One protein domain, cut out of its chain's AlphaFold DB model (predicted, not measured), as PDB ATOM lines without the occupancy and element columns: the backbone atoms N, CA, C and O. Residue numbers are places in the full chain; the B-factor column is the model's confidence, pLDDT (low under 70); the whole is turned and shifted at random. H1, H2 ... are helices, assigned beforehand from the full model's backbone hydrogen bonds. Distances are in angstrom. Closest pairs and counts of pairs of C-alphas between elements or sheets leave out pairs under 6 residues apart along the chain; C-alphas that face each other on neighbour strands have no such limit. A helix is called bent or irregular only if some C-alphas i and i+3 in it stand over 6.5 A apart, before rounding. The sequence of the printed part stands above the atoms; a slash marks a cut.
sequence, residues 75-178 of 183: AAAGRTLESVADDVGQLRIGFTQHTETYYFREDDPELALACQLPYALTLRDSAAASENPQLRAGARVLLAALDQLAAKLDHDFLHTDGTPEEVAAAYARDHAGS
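Overview. This is residues 75 to 178 of the 183 residues of an uncharacterized protein of Arthrobacter echini (UniProt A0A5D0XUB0). Two long helices, H1 and H4, run side by side the same way, and two shorter helices, H3 and H5, cover H4 from another side, H3 over residues 135 to 146 and H5 over residues 146 to 158. H3 runs back against H4 as a hairpin, and the four-residue helix H2 sits at the end of H1. The printed part has 104 residues with five named helices, in the order H1, H2, H3, H4, H5, and no named strand; the class is all helix. It is compact, with a radius of gyration of the C-alphas of 13.8 A, and spans 41 by 29 by 23 A.

Arrangement. H4, residues 133 to 158, is the longest helix. It touches H1, residues 75 to 97, at a shallow tilt of 16 degrees, the same way; their closest C-alphas are those of Ala 85 and Leu 142, 4.5 A apart. H3, residues 113 to 128, forms a helical hairpin with H4 at a shallow tilt of 32 degrees, opposite ways, and the closest C-alphas, of Ala 128 and Arg 136, are 4.7 A apart. H1 and H3 only just touch, with 3 pairs of C-alphas within 8 A, the closest being Val 84 and Ala 120 at 7.6 A. H1, H3 and H4 form an up and down bundle, each running against the one before it in the chain. H5, residues 164 to 176, touches H4 at a steep tilt of 53 degrees, with the C-alphas of Ala 150 and Pro 164 closest at 5.1 A. H5 touches H3 with residues 114 to 121 of H3 alone, at a shallow tilt of 24 degrees, opposite ways; the C-alphas of Ala 114 and Ala 172 are closest, at 4.4 A. H2, residues 99 to 102, and H1 only just touch, only at the corner by their link, with 3 pairs of C-alphas within 8 A; the closest are those of Phe 95 and Thr 101, 6.4 A apart. H1 and H5 are apart. In H1 and H5 every O i to N i+4 pair is within hydrogen-bond range, in H3 10 of 12 and in H4 21 of 22, while H2 is too short for such a pair.

Along the chain. H4 measures 34.4 A from C-alpha 133 at (6.915, -47.967, -15.929) to C-alpha 158; it is only just irregular, with C-alphas 155 and 158 6.8 A apart. H1 begins with C-alpha 75 at (15.938, -46.992, -10.529) and measures 33.3 A. H3 measures 22.1 A, H5 18.0 A and H2 5.8 A. H5 ends with C-alpha 176 at (32.226, -60.416, -39.724).

Size, cuts and confidence. The C-alphas farthest apart, of Pro 133 and Ser 178, are 42.7 A apart. The printed part has no cut and no long link. Residues 105 to 112 and 177 to 178 have pLDDT under 70.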
ATOM      1  N   ALA A  75      15.313 -48.298 -10.357       81.12
ATOM      2  CA  ALA A  75      15.938 -46.992 -10.529       81.12
ATOM      3  C   ALA A  75      17.383 -47.129 -11.029       81.12
ATOM      4  O   ALA A  75      17.822 -46.339 -11.865       81.12
ATOM      5  N   ALA A  76      18.132 -48.119 -10.540       80.62
ATOM      6  CA  ALA A  76      19.459 -48.444 -11.051       80.62
ATOM      7  C   ALA A  76      19.403 -48.966 -12.490       80.62
ATOM      8  O   ALA A  76      20.104 -48.429 -13.344       80.62
ATOM      9  N   ALA A  77      18.524 -49.930 -12.769       82.44
ATOM     10  CA  ALA A  77      18.333 -50.487 -14.103       82.44
ATOM     11  C   ALA A  77      17.883 -49.426 -15.125       82.44
ATOM     12  O   ALA A  77      18.408 -49.376 -16.236       82.44
ATOM     13  N   GLY A  78      16.988 -48.512 -14.734       81.50
ATOM     14  CA  GLY A  78      16.584 -47.377 -15.567       81.50
ATOM     15  C   GLY A  78      17.754 -46.464 -15.951       81.50
ATOM     16  O   GLY A  78      17.911 -46.134 -17.122       81.50
ATOM     17  N   ARG A  79      18.628 -46.123 -14.994       79.19
ATOM     18  CA  ARG A  79      19.831 -45.315 -15.271       79.19
ATOM     19  C   ARG A  79      20.808 -46.022 -16.205       79.19
ATOM     20  O   ARG A  79      21.432 -45.370 -17.033       79.19
ATOM     21  N   THR A  80      20.950 -47.339 -16.078       81.00
ATOM     22  CA  THR A  80      21.786 -48.121 -16.992       81.00
ATOM     23  C   THR A  80      21.224 -48.087 -18.413       81.00
ATOM     24  O   THR A  80      21.984 -47.849 -19.344       81.00
ATOM     25  N   LEU A  81      19.906 -48.237 -18.592       81.69
ATOM     26  CA  LEU A  81      19.260 -48.117 -19.908       81.69
ATOM     27  C   LEU A  81      19.472 -46.733 -20.536       81.69
ATOM     28  O   LEU A  81      19.780 -46.641 -21.720       81.69
ATOM     29  N   GLU A  82      19.334 -45.667 -19.744       79.94
ATOM     30  CA  GLU A  82      19.588 -44.292 -20.192       79.94
ATOM     31  C   GLU A  82      21.054 -44.086 -20.602       79.94
ATOM     32  O   GLU A  82      21.312 -43.480 -21.637       79.94
ATOM     33  N   SER A  83      22.008 -44.641 -19.847       77.56
ATOM     34  CA  SER A  83      23.437 -44.591 -20.191       77.56
ATOM     35  C   SER A  83      23.738 -45.310 -21.506       77.56
ATOM     36  O   SER A  83      24.448 -44.772 -22.345       77.56
ATOM     37  N   VAL A  84      23.174 -46.504 -21.715       81.56
ATOM     38  CA  VAL A  84      23.351 -47.255 -22.969       81.56
ATOM     39  C   VAL A  84      22.735 -46.492 -24.145       81.56
ATOM     40  O   VAL A  84      23.299 -46.473 -25.236       81.56
ATOM     41  N   ALA A  85      21.591 -45.837 -23.939       80.06
ATOM     42  CA  ALA A  85      20.981 -45.003 -24.970       80.06
ATOM     43  C   ALA A  85      21.853 -43.785 -25.328       80.06
ATOM     44  O   ALA A  85      21.941 -43.432 -26.504       80.06
ATOM     45  N   ASP A  86      22.515 -43.171 -24.343       79.50
ATOM     46  CA  ASP A  86      23.473 -42.082 -24.575       79.50
ATOM     47  C   ASP A  86      24.696 -42.571 -25.368       79.50
ATOM     48  O   ASP A  86      25.056 -41.955 -26.372       79.50
ATOM     49  N   ASP A  87      25.255 -43.733 -25.014       76.69
ATOM     50  CA  ASP A  87      26.363 -44.361 -25.749       76.69
ATOM     51  C   ASP A  87      25.992 -44.618 -27.225       76.69
ATOM     52  O   ASP A  87      26.747 -44.276 -28.140       76.69
ATOM     53  N   VAL A  88      24.789 -45.148 -27.487       81.81
ATOM     54  CA  VAL A  88      24.255 -45.331 -28.853       81.81
ATOM     55  C   VAL A  88      24.111 -43.988 -29.580       81.81
ATOM     56  O   VAL A  88      24.454 -43.865 -30.761       81.81
ATOM     57  N   GLY A  89      23.639 -42.953 -28.880       77.06
ATOM     58  CA  GLY A  89      23.539 -41.595 -29.408       77.06
ATOM     59  C   GLY A  89      24.897 -41.011 -29.807       77.06
ATOM     60  O   GLY A  89      25.018 -40.413 -30.881       77.06
ATOM     61  N   GLN A  90      25.928 -41.226 -28.987       74.88
ATOM     62  CA  GLN A  90      27.301 -40.805 -29.274       74.88
ATOM     63  C   GLN A  90      27.887 -41.544 -30.475       74.88
ATOM     64  O   GLN A  90      28.485 -40.910 -31.347       74.88
ATOM     65  N   LEU A  91      27.653 -42.854 -30.589       79.25
ATOM     66  CA  LEU A  91      28.085 -43.638 -31.750       79.25
ATOM     67  C   LEU A  91      27.515 -43.075 -33.056       79.25
ATOM     68  O   LEU A  91      28.254 -42.867 -34.019       79.25
ATOM     69  N   ARG A  92      26.222 -42.731 -33.085       83.56
ATOM     70  CA  ARG A  92      25.589 -42.090 -34.252       83.56
ATOM     71  C   ARG A  92      26.249 -40.759 -34.615       83.56
ATOM     72  O   ARG A  92      26.445 -40.466 -35.798       83.56
ATOM     73  N   ILE A  93      26.560 -39.930 -33.617       79.12
ATOM     74  CA  ILE A  93      27.286 -38.671 -33.836       79.12
ATOM     75  C   ILE A  93      28.667 -38.973 -34.432       79.12
ATOM     76  O   ILE A  93      29.035 -38.350 -35.428       79.12
ATOM     77  N   GLY A  94      29.369 -39.979 -33.908       77.06
ATOM     78  CA  GLY A  94      30.635 -40.480 -34.445       77.06
ATOM     79  C   GLY A  94      30.547 -40.837 -35.931       77.06
ATOM     80  O   GLY A  94      31.286 -40.271 -36.731       77.06
ATOM     81  N   PHE A  95      29.574 -41.656 -36.339       80.06
ATOM     82  CA  PHE A  95      29.349 -42.004 -37.755       80.06
ATOM     83  C   PHE A  95      28.923 -40.828 -38.640       80.06
ATOM     84  O   PHE A  95      28.994 -40.910 -39.868       80.06
ATOM     85  N   THR A  96      28.429 -39.742 -38.046       77.19
ATOM     86  CA  THR A  96      28.109 -38.509 -38.778       77.19
ATOM     87  C   THR A  96      29.361 -37.671 -39.018       77.19
ATOM     88  O   THR A  96      29.505 -37.084 -40.085       77.19
ATOM     89  N   GLN A  97      30.262 -37.610 -38.036       70.38
ATOM     90  CA  GLN A  97      31.482 -36.801 -38.106       70.38
ATOM     91  C   GLN A  97      32.637 -37.520 -38.814       70.38
ATOM     92  O   GLN A  97      33.463 -36.864 -39.444       70.38
ATOM     93  N   HIS A  98      32.675 -38.848 -38.717       74.50
ATOM     94  CA  HIS A  98      33.772 -39.699 -39.161       74.50
ATOM     95  C   HIS A  98      33.221 -40.939 -39.864       74.50
ATOM     96  O   HIS A  98      33.082 -42.006 -39.261       74.50
ATOM     97  N   THR A  99      32.884 -40.804 -41.146       78.31
ATOM     98  CA  THR A  99      32.372 -41.920 -41.959       78.31
ATOM     99  C   THR A  99      33.423 -43.013 -42.165       78.31
ATOM    100  O   THR A  99      33.069 -44.178 -42.330       78.31
ATOM    101  N   GLU A 100      34.712 -42.681 -42.051       73.56
ATOM    102  CA  GLU A 100      35.821 -43.636 -42.031       73.56
ATOM    103  C   GLU A 100      35.713 -44.673 -40.898       73.56
ATOM    104  O   GLU A 100      36.202 -45.791 -41.060       73.56
ATOM    105  N   THR A 101      35.016 -44.347 -39.799       74.44
ATOM    106  CA  THR A 101      34.771 -45.256 -38.662       74.44
ATOM    107  C   THR A 101      34.024 -46.517 -39.095       74.44
ATOM    108  O   THR A 101      34.241 -47.575 -38.523       74.44
ATOM    109  N   TYR A 102      33.192 -46.435 -40.140       81.69
ATOM    110  CA  TYR A 102      32.470 -47.586 -40.689       81.69
ATOM    111  C   TYR A 102      33.395 -48.635 -41.314       81.69
ATOM    112  O   TYR A 102      33.115 -49.822 -41.255       81.69
ATOM    113  N   TYR A 103      34.502 -48.216 -41.926       75.75
ATOM    114  CA  TYR A 103      35.412 -49.143 -42.605       75.75
ATOM    115  C   TYR A 103      36.505 -49.682 -41.681       75.75
ATOM    116  O   TYR A 103      37.171 -50.666 -42.017       75.75
ATOM    117  N   PHE A 104      36.701 -49.044 -40.525       71.94
ATOM    118  CA  PHE A 104      37.601 -49.538 -39.498       71.94
ATOM    119  C   PHE A 104      36.965 -50.722 -38.782       71.94
ATOM    120  O   PHE A 104      35.930 -50.606 -38.133       71.94
ATOM    121  N   ARG A 105      37.613 -51.882 -38.893       66.88
ATOM    122  CA  ARG A 105      37.218 -53.068 -38.138       66.88
ATOM    123  C   ARG A 105      37.884 -53.022 -36.776       66.88
ATOM    124  O   ARG A 105      39.085 -52.781 -36.686       66.88
ATOM    125  N   GLU A 106      37.097 -53.257 -35.738       64.69
ATOM    126  CA  GLU A 106      37.626 -53.413 -34.392       64.69
ATOM    127  C   GLU A 106      38.366 -54.750 -34.277       64.69
ATOM    128  O   GLU A 106      37.832 -55.800 -34.637       64.69
ATOM    129  N   ASP A 107      39.607 -54.700 -33.787       57.38
ATOM    130  CA  ASP A 107      40.443 -55.888 -33.570       57.38
ATOM    131  C   ASP A 107      39.943 -56.740 -32.388       57.38
ATOM    132  O   ASP A 107      40.220 -57.940 -32.326       57.38
ATOM    133  N   ASP A 108      39.207 -56.127 -31.454       61.34
ATOM    134  CA  ASP A 108      38.607 -56.795 -30.303       61.34
ATOM    135  C   ASP A 108      37.126 -57.122 -30.584       61.34
ATOM    136  O   ASP A 108      36.290 -56.214 -30.640       61.34
ATOM    137  N   PRO A 109      36.765 -58.407 -30.753       58.56
ATOM    138  CA  PRO A 109      35.403 -58.810 -31.080       58.56
ATOM    139  C   PRO A 109      34.387 -58.547 -29.955       58.56
ATOM    140  O   PRO A 109      33.195 -58.495 -30.245       58.56
ATOM    141  N   GLU A 110      34.803 -58.377 -28.694       51.94
ATOM    142  CA  GLU A 110      33.876 -58.037 -27.596       51.94
ATOM    143  C   GLU A 110      33.534 -56.542 -27.560       51.94
ATOM    144  O   GLU A 110      32.458 -56.136 -27.098       51.94
ATOM    145  N   LEU A 111      34.447 -55.713 -28.063       56.03
ATOM    146  CA  LEU A 111      34.252 -54.273 -28.198       56.03
ATOM    147  C   LEU A 111      33.583 -53.916 -29.523       56.03
ATOM    148  O   LEU A 111      32.820 -52.951 -29.552       56.03
ATOM    149  N   ALA A 112      33.760 -54.767 -30.542       68.94
ATOM    150  CA  ALA A 112      33.184 -54.596 -31.861       68.94
ATOM    151  C   ALA A 112      31.700 -54.239 -31.784       68.94
ATOM    152  O   ALA A 112      30.863 -55.038 -31.346       68.94
ATOM    153  N   LEU A 113      31.355 -53.060 -32.306       73.06
ATOM    154  CA  LEU A 113      29.970 -52.599 -32.395       73.06
ATOM    155  C   LEU A 113      29.035 -53.650 -33.029       73.06
ATOM    156  O   LEU A 113      27.878 -53.794 -32.627       73.06
ATOM    157  N   ALA A 114      29.560 -54.435 -33.973       77.00
ATOM    158  CA  ALA A 114      28.872 -55.541 -34.635       77.00
ATOM    159  C   ALA A 114      28.361 -56.616 -33.658       77.00
ATOM    160  O   ALA A 114      27.321 -57.228 -33.900       77.00
ATOM    161  N   CYS A 115      29.066 -56.827 -32.548       71.44
ATOM    162  CA  CYS A 115      28.682 -57.748 -31.485       71.44
ATOM    163  C   CYS A 115      27.809 -57.076 -30.413       71.44
ATOM    164  O   CYS A 115      26.999 -57.752 -29.779       71.44
ATOM    165  N   GLN A 116      27.914 -55.756 -30.234       77.44
ATOM    166  CA  GLN A 116      27.183 -55.027 -29.192       77.44
ATOM    167  C   GLN A 116      25.768 -54.587 -29.602       77.44
ATOM    168  O   GLN A 116      24.867 -54.589 -28.761       77.44
ATOM    169  N   LEU A 117      25.526 -54.258 -30.878       84.69
ATOM    170  CA  LEU A 117      24.196 -53.841 -31.355       84.69
ATOM    171  C   LEU A 117      23.089 -54.883 -31.091       84.69
ATOM    172  O   LEU A 117      22.044 -54.502 -30.557       84.69
ATOM    173  N   PRO A 118      23.291 -56.190 -31.367       85.44
ATOM    174  CA  PRO A 118      22.306 -57.217 -31.019       85.44
ATOM    175  C   PRO A 118      21.985 -57.269 -29.520       85.44
ATOM    176  O   PRO A 118      20.845 -57.525 -29.121       85.44
ATOM    177  N   TYR A 119      22.978 -56.993 -28.673       84.00
ATOM    178  CA  TYR A 119      22.770 -56.962 -27.234       84.00
ATOM    179  C   TYR A 119      21.944 -55.747 -26.794       84.00
ATOM    180  O   TYR A 119      21.023 -55.898 -25.994       84.00
ATOM    181  N   ALA A 120      22.199 -54.559 -27.349       88.31
ATOM    182  CA  ALA A 120      21.395 -53.370 -27.064       88.31
ATOM    183  C   ALA A 120      19.912 -53.565 -27.446       88.31
ATOM    184  O   ALA A 120      19.025 -53.156 -26.694       88.31
ATOM    185  N   LEU A 121      19.638 -54.260 -28.558       91.62
ATOM    186  CA  LEU A 121      18.281 -54.662 -28.959       91.62
ATOM    187  C   LEU A 121      17.646 -55.621 -27.937       91.62
ATOM    188  O   LEU A 121      16.516 -55.413 -27.505       91.62
ATOM    189  N   THR A 122      18.404 -56.613 -27.461       90.94
ATOM    190  CA  THR A 122      17.941 -57.554 -26.421       90.94
ATOM    191  C   THR A 122      17.633 -56.839 -25.100       90.94
ATOM    192  O   THR A 122      16.633 -57.127 -24.435       90.94
ATOM    193  N   LEU A 123      18.480 -55.881 -24.715       88.12
ATOM    194  CA  LEU A 123      18.313 -55.076 -23.508       88.12
ATOM    195  C   LEU A 123      17.049 -54.205 -23.594       88.12
ATOM    196  O   LEU A 123      16.270 -54.152 -22.639       88.12
ATOM    197  N   ARG A 124      16.814 -53.577 -24.754       93.19
ATOM    198  CA  ARG A 124      15.587 -52.832 -25.064       93.19
ATOM    199  C   ARG A 124      14.353 -53.717 -24.912       93.19
ATOM    200  O   ARG A 124      13.417 -53.316 -24.221       93.19
ATOM    201  N   ASP A 125      14.349 -54.898 -25.525       94.44
ATOM    202  CA  ASP A 125      13.185 -55.795 -25.531       94.44
ATOM    203  C   ASP A 125      12.853 -56.298 -24.125       94.44
ATOM    204  O   ASP A 125      11.697 -56.270 -23.696       94.44
ATOM    205  N   SER A 126      13.887 -56.659 -23.364       91.38
ATOM    206  CA  SER A 126      13.754 -57.088 -21.969       91.38
ATOM    207  C   SER A 126      13.169 -55.974 -21.091       91.38
ATOM    208  O   SER A 126      12.261 -56.210 -20.292       91.38
ATOM    209  N   ALA A 127      13.633 -54.734 -21.266       91.56
ATOM    210  CA  ALA A 127      13.107 -53.581 -20.540       91.56
ATOM    211  C   ALA A 127      11.677 -53.201 -20.974       91.56
ATOM    212  O   ALA A 127      10.859 -52.817 -20.133       91.56
ATOM    213  N   ALA A 128      11.350 -53.336 -22.263       93.69
ATOM    214  CA  ALA A 128      10.022 -53.057 -22.807       93.69
ATOM    215  C   ALA A 128       8.962 -54.045 -22.295       93.69
ATOM    216  O   ALA A 128       7.824 -53.644 -22.046       93.69
ATOM    217  N   ALA A 129       9.347 -55.308 -22.088       93.69
ATOM    218  CA  ALA A 129       8.489 -56.350 -21.527       93.69
ATOM    219  C   ALA A 129       8.232 -56.196 -20.013       93.69
ATOM    220  O   ALA A 129       7.404 -56.915 -19.454       93.69
ATOM    221  N   SER A 130       8.915 -55.270 -19.332       92.31
ATOM    222  CA  SER A 130       8.771 -55.087 -17.888       92.31
ATOM    223  C   SER A 130       7.421 -54.476 -17.490       92.31
ATOM    224  O   SER A 130       6.903 -53.535 -18.105       92.31
ATOM    225  N   GLU A 131       6.885 -54.929 -16.356       91.38
ATOM    226  CA  GLU A 131       5.731 -54.298 -15.710       91.38
ATOM    227  C   GLU A 131       6.076 -52.924 -15.108       91.38
ATOM    228  O   GLU A 131       5.183 -52.092 -14.909       91.38
ATOM    229  N   ASN A 132       7.365 -52.633 -14.894       93.00
ATOM    230  CA  ASN A 132       7.816 -51.380 -14.309       93.00
ATOM    231  C   ASN A 132       7.756 -50.208 -15.320       93.00
ATOM    232  O   ASN A 132       8.433 -50.248 -16.354       93.00
ATOM    233  N   PRO A 133       7.018 -49.116 -15.028       91.69
ATOM    234  CA  PRO A 133       6.915 -47.967 -15.929       91.69
ATOM    235  C   PRO A 133       8.248 -47.272 -16.242       91.69
ATOM    236  O   PRO A 133       8.409 -46.775 -17.357       91.69
ATOM    237  N   GLN A 134       9.193 -47.241 -15.295       87.56
ATOM    238  CA  GLN A 134      10.509 -46.623 -15.487       87.56
ATOM    239  C   GLN A 134      11.329 -47.405 -16.515       87.56
ATOM    240  O   GLN A 134      11.917 -46.808 -17.414       87.56
ATOM    241  N   LEU A 135      11.314 -48.740 -16.440       91.94
ATOM    242  CA  LEU A 135      12.017 -49.592 -17.403       91.94
ATOM    243  C   LEU A 135      11.401 -49.484 -18.800       91.94
ATOM    244  O   LEU A 135      12.133 -49.322 -19.774       91.94
ATOM    245  N   ARG A 136      10.066 -49.423 -18.907       94.56
ATOM    246  CA  ARG A 136       9.396 -49.148 -20.190       94.56
ATOM    247  C   ARG A 136       9.695 -47.752 -20.743       94.56
ATOM    248  O   ARG A 136       9.658 -47.549 -21.956       94.56
ATOM    249  N   ALA A 137       9.933 -46.758 -19.887       91.19
ATOM    250  CA  ALA A 137      10.368 -45.435 -20.330       91.19
ATOM    251  C   ALA A 137      11.805 -45.478 -20.872       91.19
ATOM    252  O   ALA A 137      12.021 -45.031 -21.996       91.19
ATOM    253  N   GLY A 138      12.739 -46.097 -20.142       87.88
ATOM    254  CA  GLY A 138      14.119 -46.300 -20.597       87.88
ATOM    255  C   GLY A 138      14.203 -47.091 -21.907       87.88
ATOM    256  O   GLY A 138      14.912 -46.686 -22.823       87.88
ATOM    257  N   ALA A 139      13.397 -48.147 -22.058       93.94
ATOM    258  CA  ALA A 139      13.315 -48.930 -23.293       93.94
ATOM    259  C   ALA A 139      12.905 -48.088 -24.511       93.94
ATOM    260  O   ALA A 139      13.460 -48.258 -25.592       93.94
ATOM    261  N   ARG A 140      11.962 -47.147 -24.344       96.25
ATOM    262  CA  ARG A 140      11.542 -46.238 -25.424       96.25
ATOM    263  C   ARG A 140      12.644 -45.259 -25.821       96.25
ATOM    264  O   ARG A 140      12.782 -44.965 -27.003       96.25
ATOM    265  N   VAL A 141      13.420 -44.768 -24.855       91.19
ATOM    266  CA  VAL A 141      14.576 -43.899 -25.129       91.19
ATOM    267  C   VAL A 141      15.658 -44.677 -25.879       91.19
ATOM    268  O   VAL A 141      16.146 -44.203 -26.902       91.19
ATOM    269  N   LEU A 142      15.975 -45.895 -25.429       90.38
ATOM    270  CA  LEU A 142      16.947 -46.764 -26.094       90.38
ATOM    271  C   LEU A 142      16.502 -47.150 -27.512       90.38
ATOM    272  O   LEU A 142      17.314 -47.102 -28.431       90.38
ATOM    273  N   LEU A 143      15.218 -47.464 -27.711       94.94
ATOM    274  CA  LEU A 143      14.656 -47.712 -29.041       94.94
ATOM    275  C   LEU A 143      14.869 -46.511 -29.967       94.94
ATOM    276  O   LEU A 143      15.412 -46.680 -31.049       94.94
ATOM    277  N   ALA A 144      14.519 -45.301 -29.521       95.25
ATOM    278  CA  ALA A 144      14.686 -44.100 -30.336       95.25
ATOM    279  C   ALA A 144      16.160 -43.836 -30.701       95.25
ATOM    280  O   ALA A 144      16.449 -43.400 -31.815       95.25
ATOM    281  N   ALA A 145      17.099 -44.110 -29.792       89.62
ATOM    282  CA  ALA A 145      18.528 -43.993 -30.080       89.62
ATOM    283  C   ALA A 145      18.987 -45.030 -31.123       89.62
ATOM    284  O   ALA A 145      19.695 -44.680 -32.070       89.62
ATOM    285  N   LEU A 146      18.547 -46.286 -30.981       94.38
ATOM    286  CA  LEU A 146      18.841 -47.367 -31.926       94.38
ATOM    287  C   LEU A 146      18.234 -47.100 -33.307       94.38
ATOM    288  O   LEU A 146      18.928 -47.293 -34.300       94.38
ATOM    289  N   ASP A 147      17.005 -46.581 -33.378       96.25
ATOM    290  CA  ASP A 147      16.358 -46.162 -34.629       96.25
ATOM    291  C   ASP A 147      17.188 -45.099 -35.350       96.25
ATOM    292  O   ASP A 147      17.448 -45.195 -36.549       96.25
ATOM    293  N   GLN A 148      17.648 -44.078 -34.621       93.88
ATOM    294  CA  GLN A 148      18.449 -43.005 -35.205       93.88
ATOM    295  C   GLN A 148      19.825 -43.489 -35.675       93.88
ATOM    296  O   GLN A 148      20.331 -43.003 -36.689       93.88
ATOM    297  N   LEU A 149      20.455 -44.408 -34.939       90.88
ATOM    298  CA  LEU A 149      21.714 -45.018 -35.359       90.88
ATOM    299  C   LEU A 149      21.506 -45.904 -36.590       90.88
ATOM    300  O   LEU A 149      22.250 -45.770 -37.557       90.88
ATOM    301  N   ALA A 150      20.481 -46.758 -36.581       94.94
ATOM    302  CA  ALA A 150      20.148 -47.628 -37.701       94.94
ATOM    303  C   ALA A 150      19.859 -46.813 -38.963       94.94
ATOM    304  O   ALA A 150      20.493 -47.043 -39.984       94.94
ATOM    305  N   ALA A 151      19.013 -45.783 -38.875       95.50
ATOM    306  CA  ALA A 151      18.738 -44.891 -39.998       95.50
ATOM    307  C   ALA A 151      20.017 -44.238 -40.548       95.50
ATOM    308  O   ALA A 151      20.167 -44.098 -41.758       95.50
ATOM    309  N   LYS A 152      20.966 -43.866 -39.676       93.12
ATOM    310  CA  LYS A 152      22.254 -43.301 -40.098       93.12
ATOM    311  C   LYS A 152      23.147 -44.328 -40.798       93.12
ATOM    312  O   LYS A 152      23.799 -43.985 -41.779       93.12
ATOM    313  N   LEU A 153      23.220 -45.552 -40.280       92.62
ATOM    314  CA  LEU A 153      24.014 -46.622 -40.886       92.62
ATOM    315  C   LEU A 153      23.421 -47.066 -42.226       92.62
ATOM    316  O   LEU A 153      24.151 -47.311 -43.185       92.62
ATOM    317  N   ASP A 154      22.098 -47.133 -42.293       95.19
ATOM    318  CA  ASP A 154      21.376 -47.552 -43.481       95.19
ATOM    319  C   ASP A 154      21.443 -46.510 -44.595       95.19
ATOM    320  O   ASP A 154      21.756 -46.841 -45.737       95.19
ATOM    321  N   HIS A 155      21.242 -45.237 -44.247       94.31
ATOM    322  CA  HIS A 155      21.297 -44.141 -45.206       94.31
ATOM    323  C   HIS A 155      22.674 -43.981 -45.855       94.31
ATOM    324  O   HIS A 155      22.745 -43.727 -47.053       94.31
ATOM    325  N   ASP A 156      23.755 -44.117 -45.082       92.62
ATOM    326  CA  ASP A 156      25.105 -43.824 -45.569       92.62
ATOM    327  C   ASP A 156      25.843 -45.048 -46.124       92.62
ATOM    328  O   ASP A 156      26.770 -44.867 -46.917       92.62
ATOM    329  N   PHE A 157      25.493 -46.267 -45.691       91.56
ATOM    330  CA  PHE A 157      26.326 -47.445 -45.954       91.56
ATOM    331  C   PHE A 157      25.552 -48.695 -46.385       91.56
ATOM    332  O   PHE A 157      25.949 -49.345 -47.351       91.56
ATOM    333  N   LEU A 158      24.497 -49.077 -45.657       93.38
ATOM    334  CA  LEU A 158      23.920 -50.425 -45.777       93.38
ATOM    335  C   LEU A 158      22.743 -50.520 -46.758       93.38
ATOM    336  O   LEU A 158      22.577 -51.571 -47.376       93.38
ATOM    337  N   HIS A 159      21.965 -49.445 -46.923       94.81
ATOM    338  CA  HIS A 159      20.852 -49.326 -47.878       94.81
ATOM    339  C   HIS A 159      19.896 -50.536 -47.897       94.81
ATOM    340  O   HIS A 159      19.533 -51.052 -48.954       94.81
ATOM    341  N   THR A 160      19.540 -51.032 -46.717       93.50
ATOM    342  CA  THR A 160      18.624 -52.159 -46.522       93.50
ATOM    343  C   THR A 160      17.158 -51.740 -46.528       93.50
ATOM    344  O   THR A 160      16.313 -52.597 -46.780       93.50
ATOM    345  N   ASP A 161      16.859 -50.464 -46.247       92.31
ATOM    346  CA  ASP A 161      15.507 -49.928 -46.028       92.31
ATOM    347  C   ASP A 161      14.722 -50.705 -44.946       92.31
ATOM    348  O   ASP A 161      13.488 -50.769 -44.961       92.31
ATOM    349  N   GLY A 162      15.455 -51.329 -44.019       91.31
ATOM    350  CA  GLY A 162      14.938 -52.270 -43.031       91.31
ATOM    351  C   GLY A 162      14.731 -51.690 -41.633       91.31
ATOM    352  O   GLY A 162      14.973 -50.513 -41.355       91.31
ATOM    353  N   THR A 163      14.284 -52.543 -40.713       94.25
ATOM    354  CA  THR A 163      14.161 -52.207 -39.287       94.25
ATOM    355  C   THR A 163      15.540 -52.113 -38.610       94.25
ATOM    356  O   THR A 163      16.532 -52.610 -39.152       94.25
ATOM    357  N   PRO A 164      15.654 -51.533 -37.395       91.38
ATOM    358  CA  PRO A 164      16.925 -51.490 -36.667       91.38
ATOM    359  C   PRO A 164      17.584 -52.859 -36.486       91.38
ATOM    360  O   PRO A 164      18.807 -52.963 -36.517       91.38
ATOM    361  N   GLU A 165      16.787 -53.914 -36.319       93.94
ATOM    362  CA  GLU A 165      17.255 -55.296 -36.235       93.94
ATOM    363  C   GLU A 165      17.885 -55.763 -37.551       93.94
ATOM    364  O   GLU A 165      18.952 -56.380 -37.547       93.94
ATOM    365  N   GLU A 166      17.243 -55.457 -38.680       94.50
ATOM    366  CA  GLU A 166      17.723 -55.819 -40.016       94.50
ATOM    367  C   GLU A 166      19.009 -55.062 -40.360       94.50
ATOM    368  O   GLU A 166      19.977 -55.676 -40.823       94.50
ATOM    369  N   VAL A 167      19.062 -53.765 -40.043       94.38
ATOM    370  CA  VAL A 167      20.253 -52.922 -40.209       94.38
ATOM    371  C   VAL A 167      21.392 -53.407 -39.312       94.38
ATOM    372  O   VAL A 167      22.514 -53.573 -39.786       94.38
ATOM    373  N   ALA A 168      21.130 -53.709 -38.036       91.25
ATOM    374  CA  ALA A 168      22.141 -54.244 -37.124       91.25
ATOM    375  C   ALA A 168      22.687 -55.599 -37.606       91.25
ATOM    376  O   ALA A 168      23.895 -55.839 -37.565       91.25
ATOM    377  N   ALA A 169      21.822 -56.477 -38.121       90.94
ATOM    378  CA  ALA A 169      22.234 -57.755 -38.692       90.94
ATOM    379  C   ALA A 169      23.017 -57.592 -40.007       90.94
ATOM    380  O   ALA A 169      23.920 -58.382 -40.297       90.94
ATOM    381  N   ALA A 170      22.682 -56.598 -40.831       91.56
ATOM    382  CA  ALA A 170      23.446 -56.255 -42.027       91.56
ATOM    383  C   ALA A 170      24.833 -55.709 -41.662       91.56
ATOM    384  O   ALA A 170      25.831 -56.224 -42.166       91.56
ATOM    385  N   TYR A 171      24.897 -54.777 -40.707       88.75
ATOM    386  CA  TYR A 171      26.141 -54.237 -40.161       88.75
ATOM    387  C   TYR A 171      27.059 -55.348 -39.634       88.75
ATOM    388  O   TYR A 171      28.225 -55.438 -40.025       88.75
ATOM    389  N   ALA A 172      26.517 -56.254 -38.811       87.81
ATOM    390  CA  ALA A 172      27.276 -57.365 -38.248       87.81
ATOM    391  C   ALA A 172      27.822 -58.317 -39.323       87.81
ATOM    392  O   ALA A 172      28.965 -58.764 -39.231       87.81
ATOM    393  N   ARG A 173      27.039 -58.610 -40.371       86.75
ATOM    394  CA  ARG A 173      27.495 -59.439 -41.499       86.75
ATOM    395  C   ARG A 173      28.617 -58.775 -42.290       86.75
ATOM    396  O   ARG A 173      29.580 -59.459 -42.630       86.75
ATOM    397  N   ASP A 174      28.503 -57.475 -42.551       86.94
ATOM    398  CA  ASP A 174      29.520 -56.710 -43.282       86.94
ATOM    399  C   ASP A 174      30.860 -56.686 -42.521       86.94
ATOM    400  O   ASP A 174      31.937 -56.840 -43.100       86.94
ATOM    401  N   HIS A 175      30.793 -56.630 -41.187       80.94
ATOM    402  CA  HIS A 175      31.970 -56.582 -40.316       80.94
ATOM    403  C   HIS A 175      32.545 -57.966 -39.951       80.94
ATOM    404  O   HIS A 175      33.735 -58.072 -39.651       80.94
ATOM    405  N   ALA A 176      31.771 -59.054 -40.044       72.50
ATOM    406  CA  ALA A 176      32.226 -60.416 -39.724       72.50
ATOM    407  C   ALA A 176      33.152 -61.061 -40.788       72.50
ATOM    408  O   ALA A 176      33.797 -62.082 -40.535       72.50
ATOM    409  N   GLY A 177      33.242 -60.493 -41.994       58.31
ATOM    410  CA  GLY A 177      33.761 -61.155 -43.199       58.31
ATOM    411  C   GLY A 177      35.274 -61.420 -43.328       58.31
ATOM    412  O   GLY A 177      35.706 -61.746 -44.432       58.31
ATOM    413  N   SER A 178      36.117 -61.306 -42.289       51.72
ATOM    414  CA  SER A 178      37.586 -61.430 -42.478       51.72
ATOM    415  C   SER A 178      38.398 -62.208 -41.433       51.72
ATOM    416  O   SER A 178      39.613 -62.303 -41.568       51.72
TER     417      SER A 178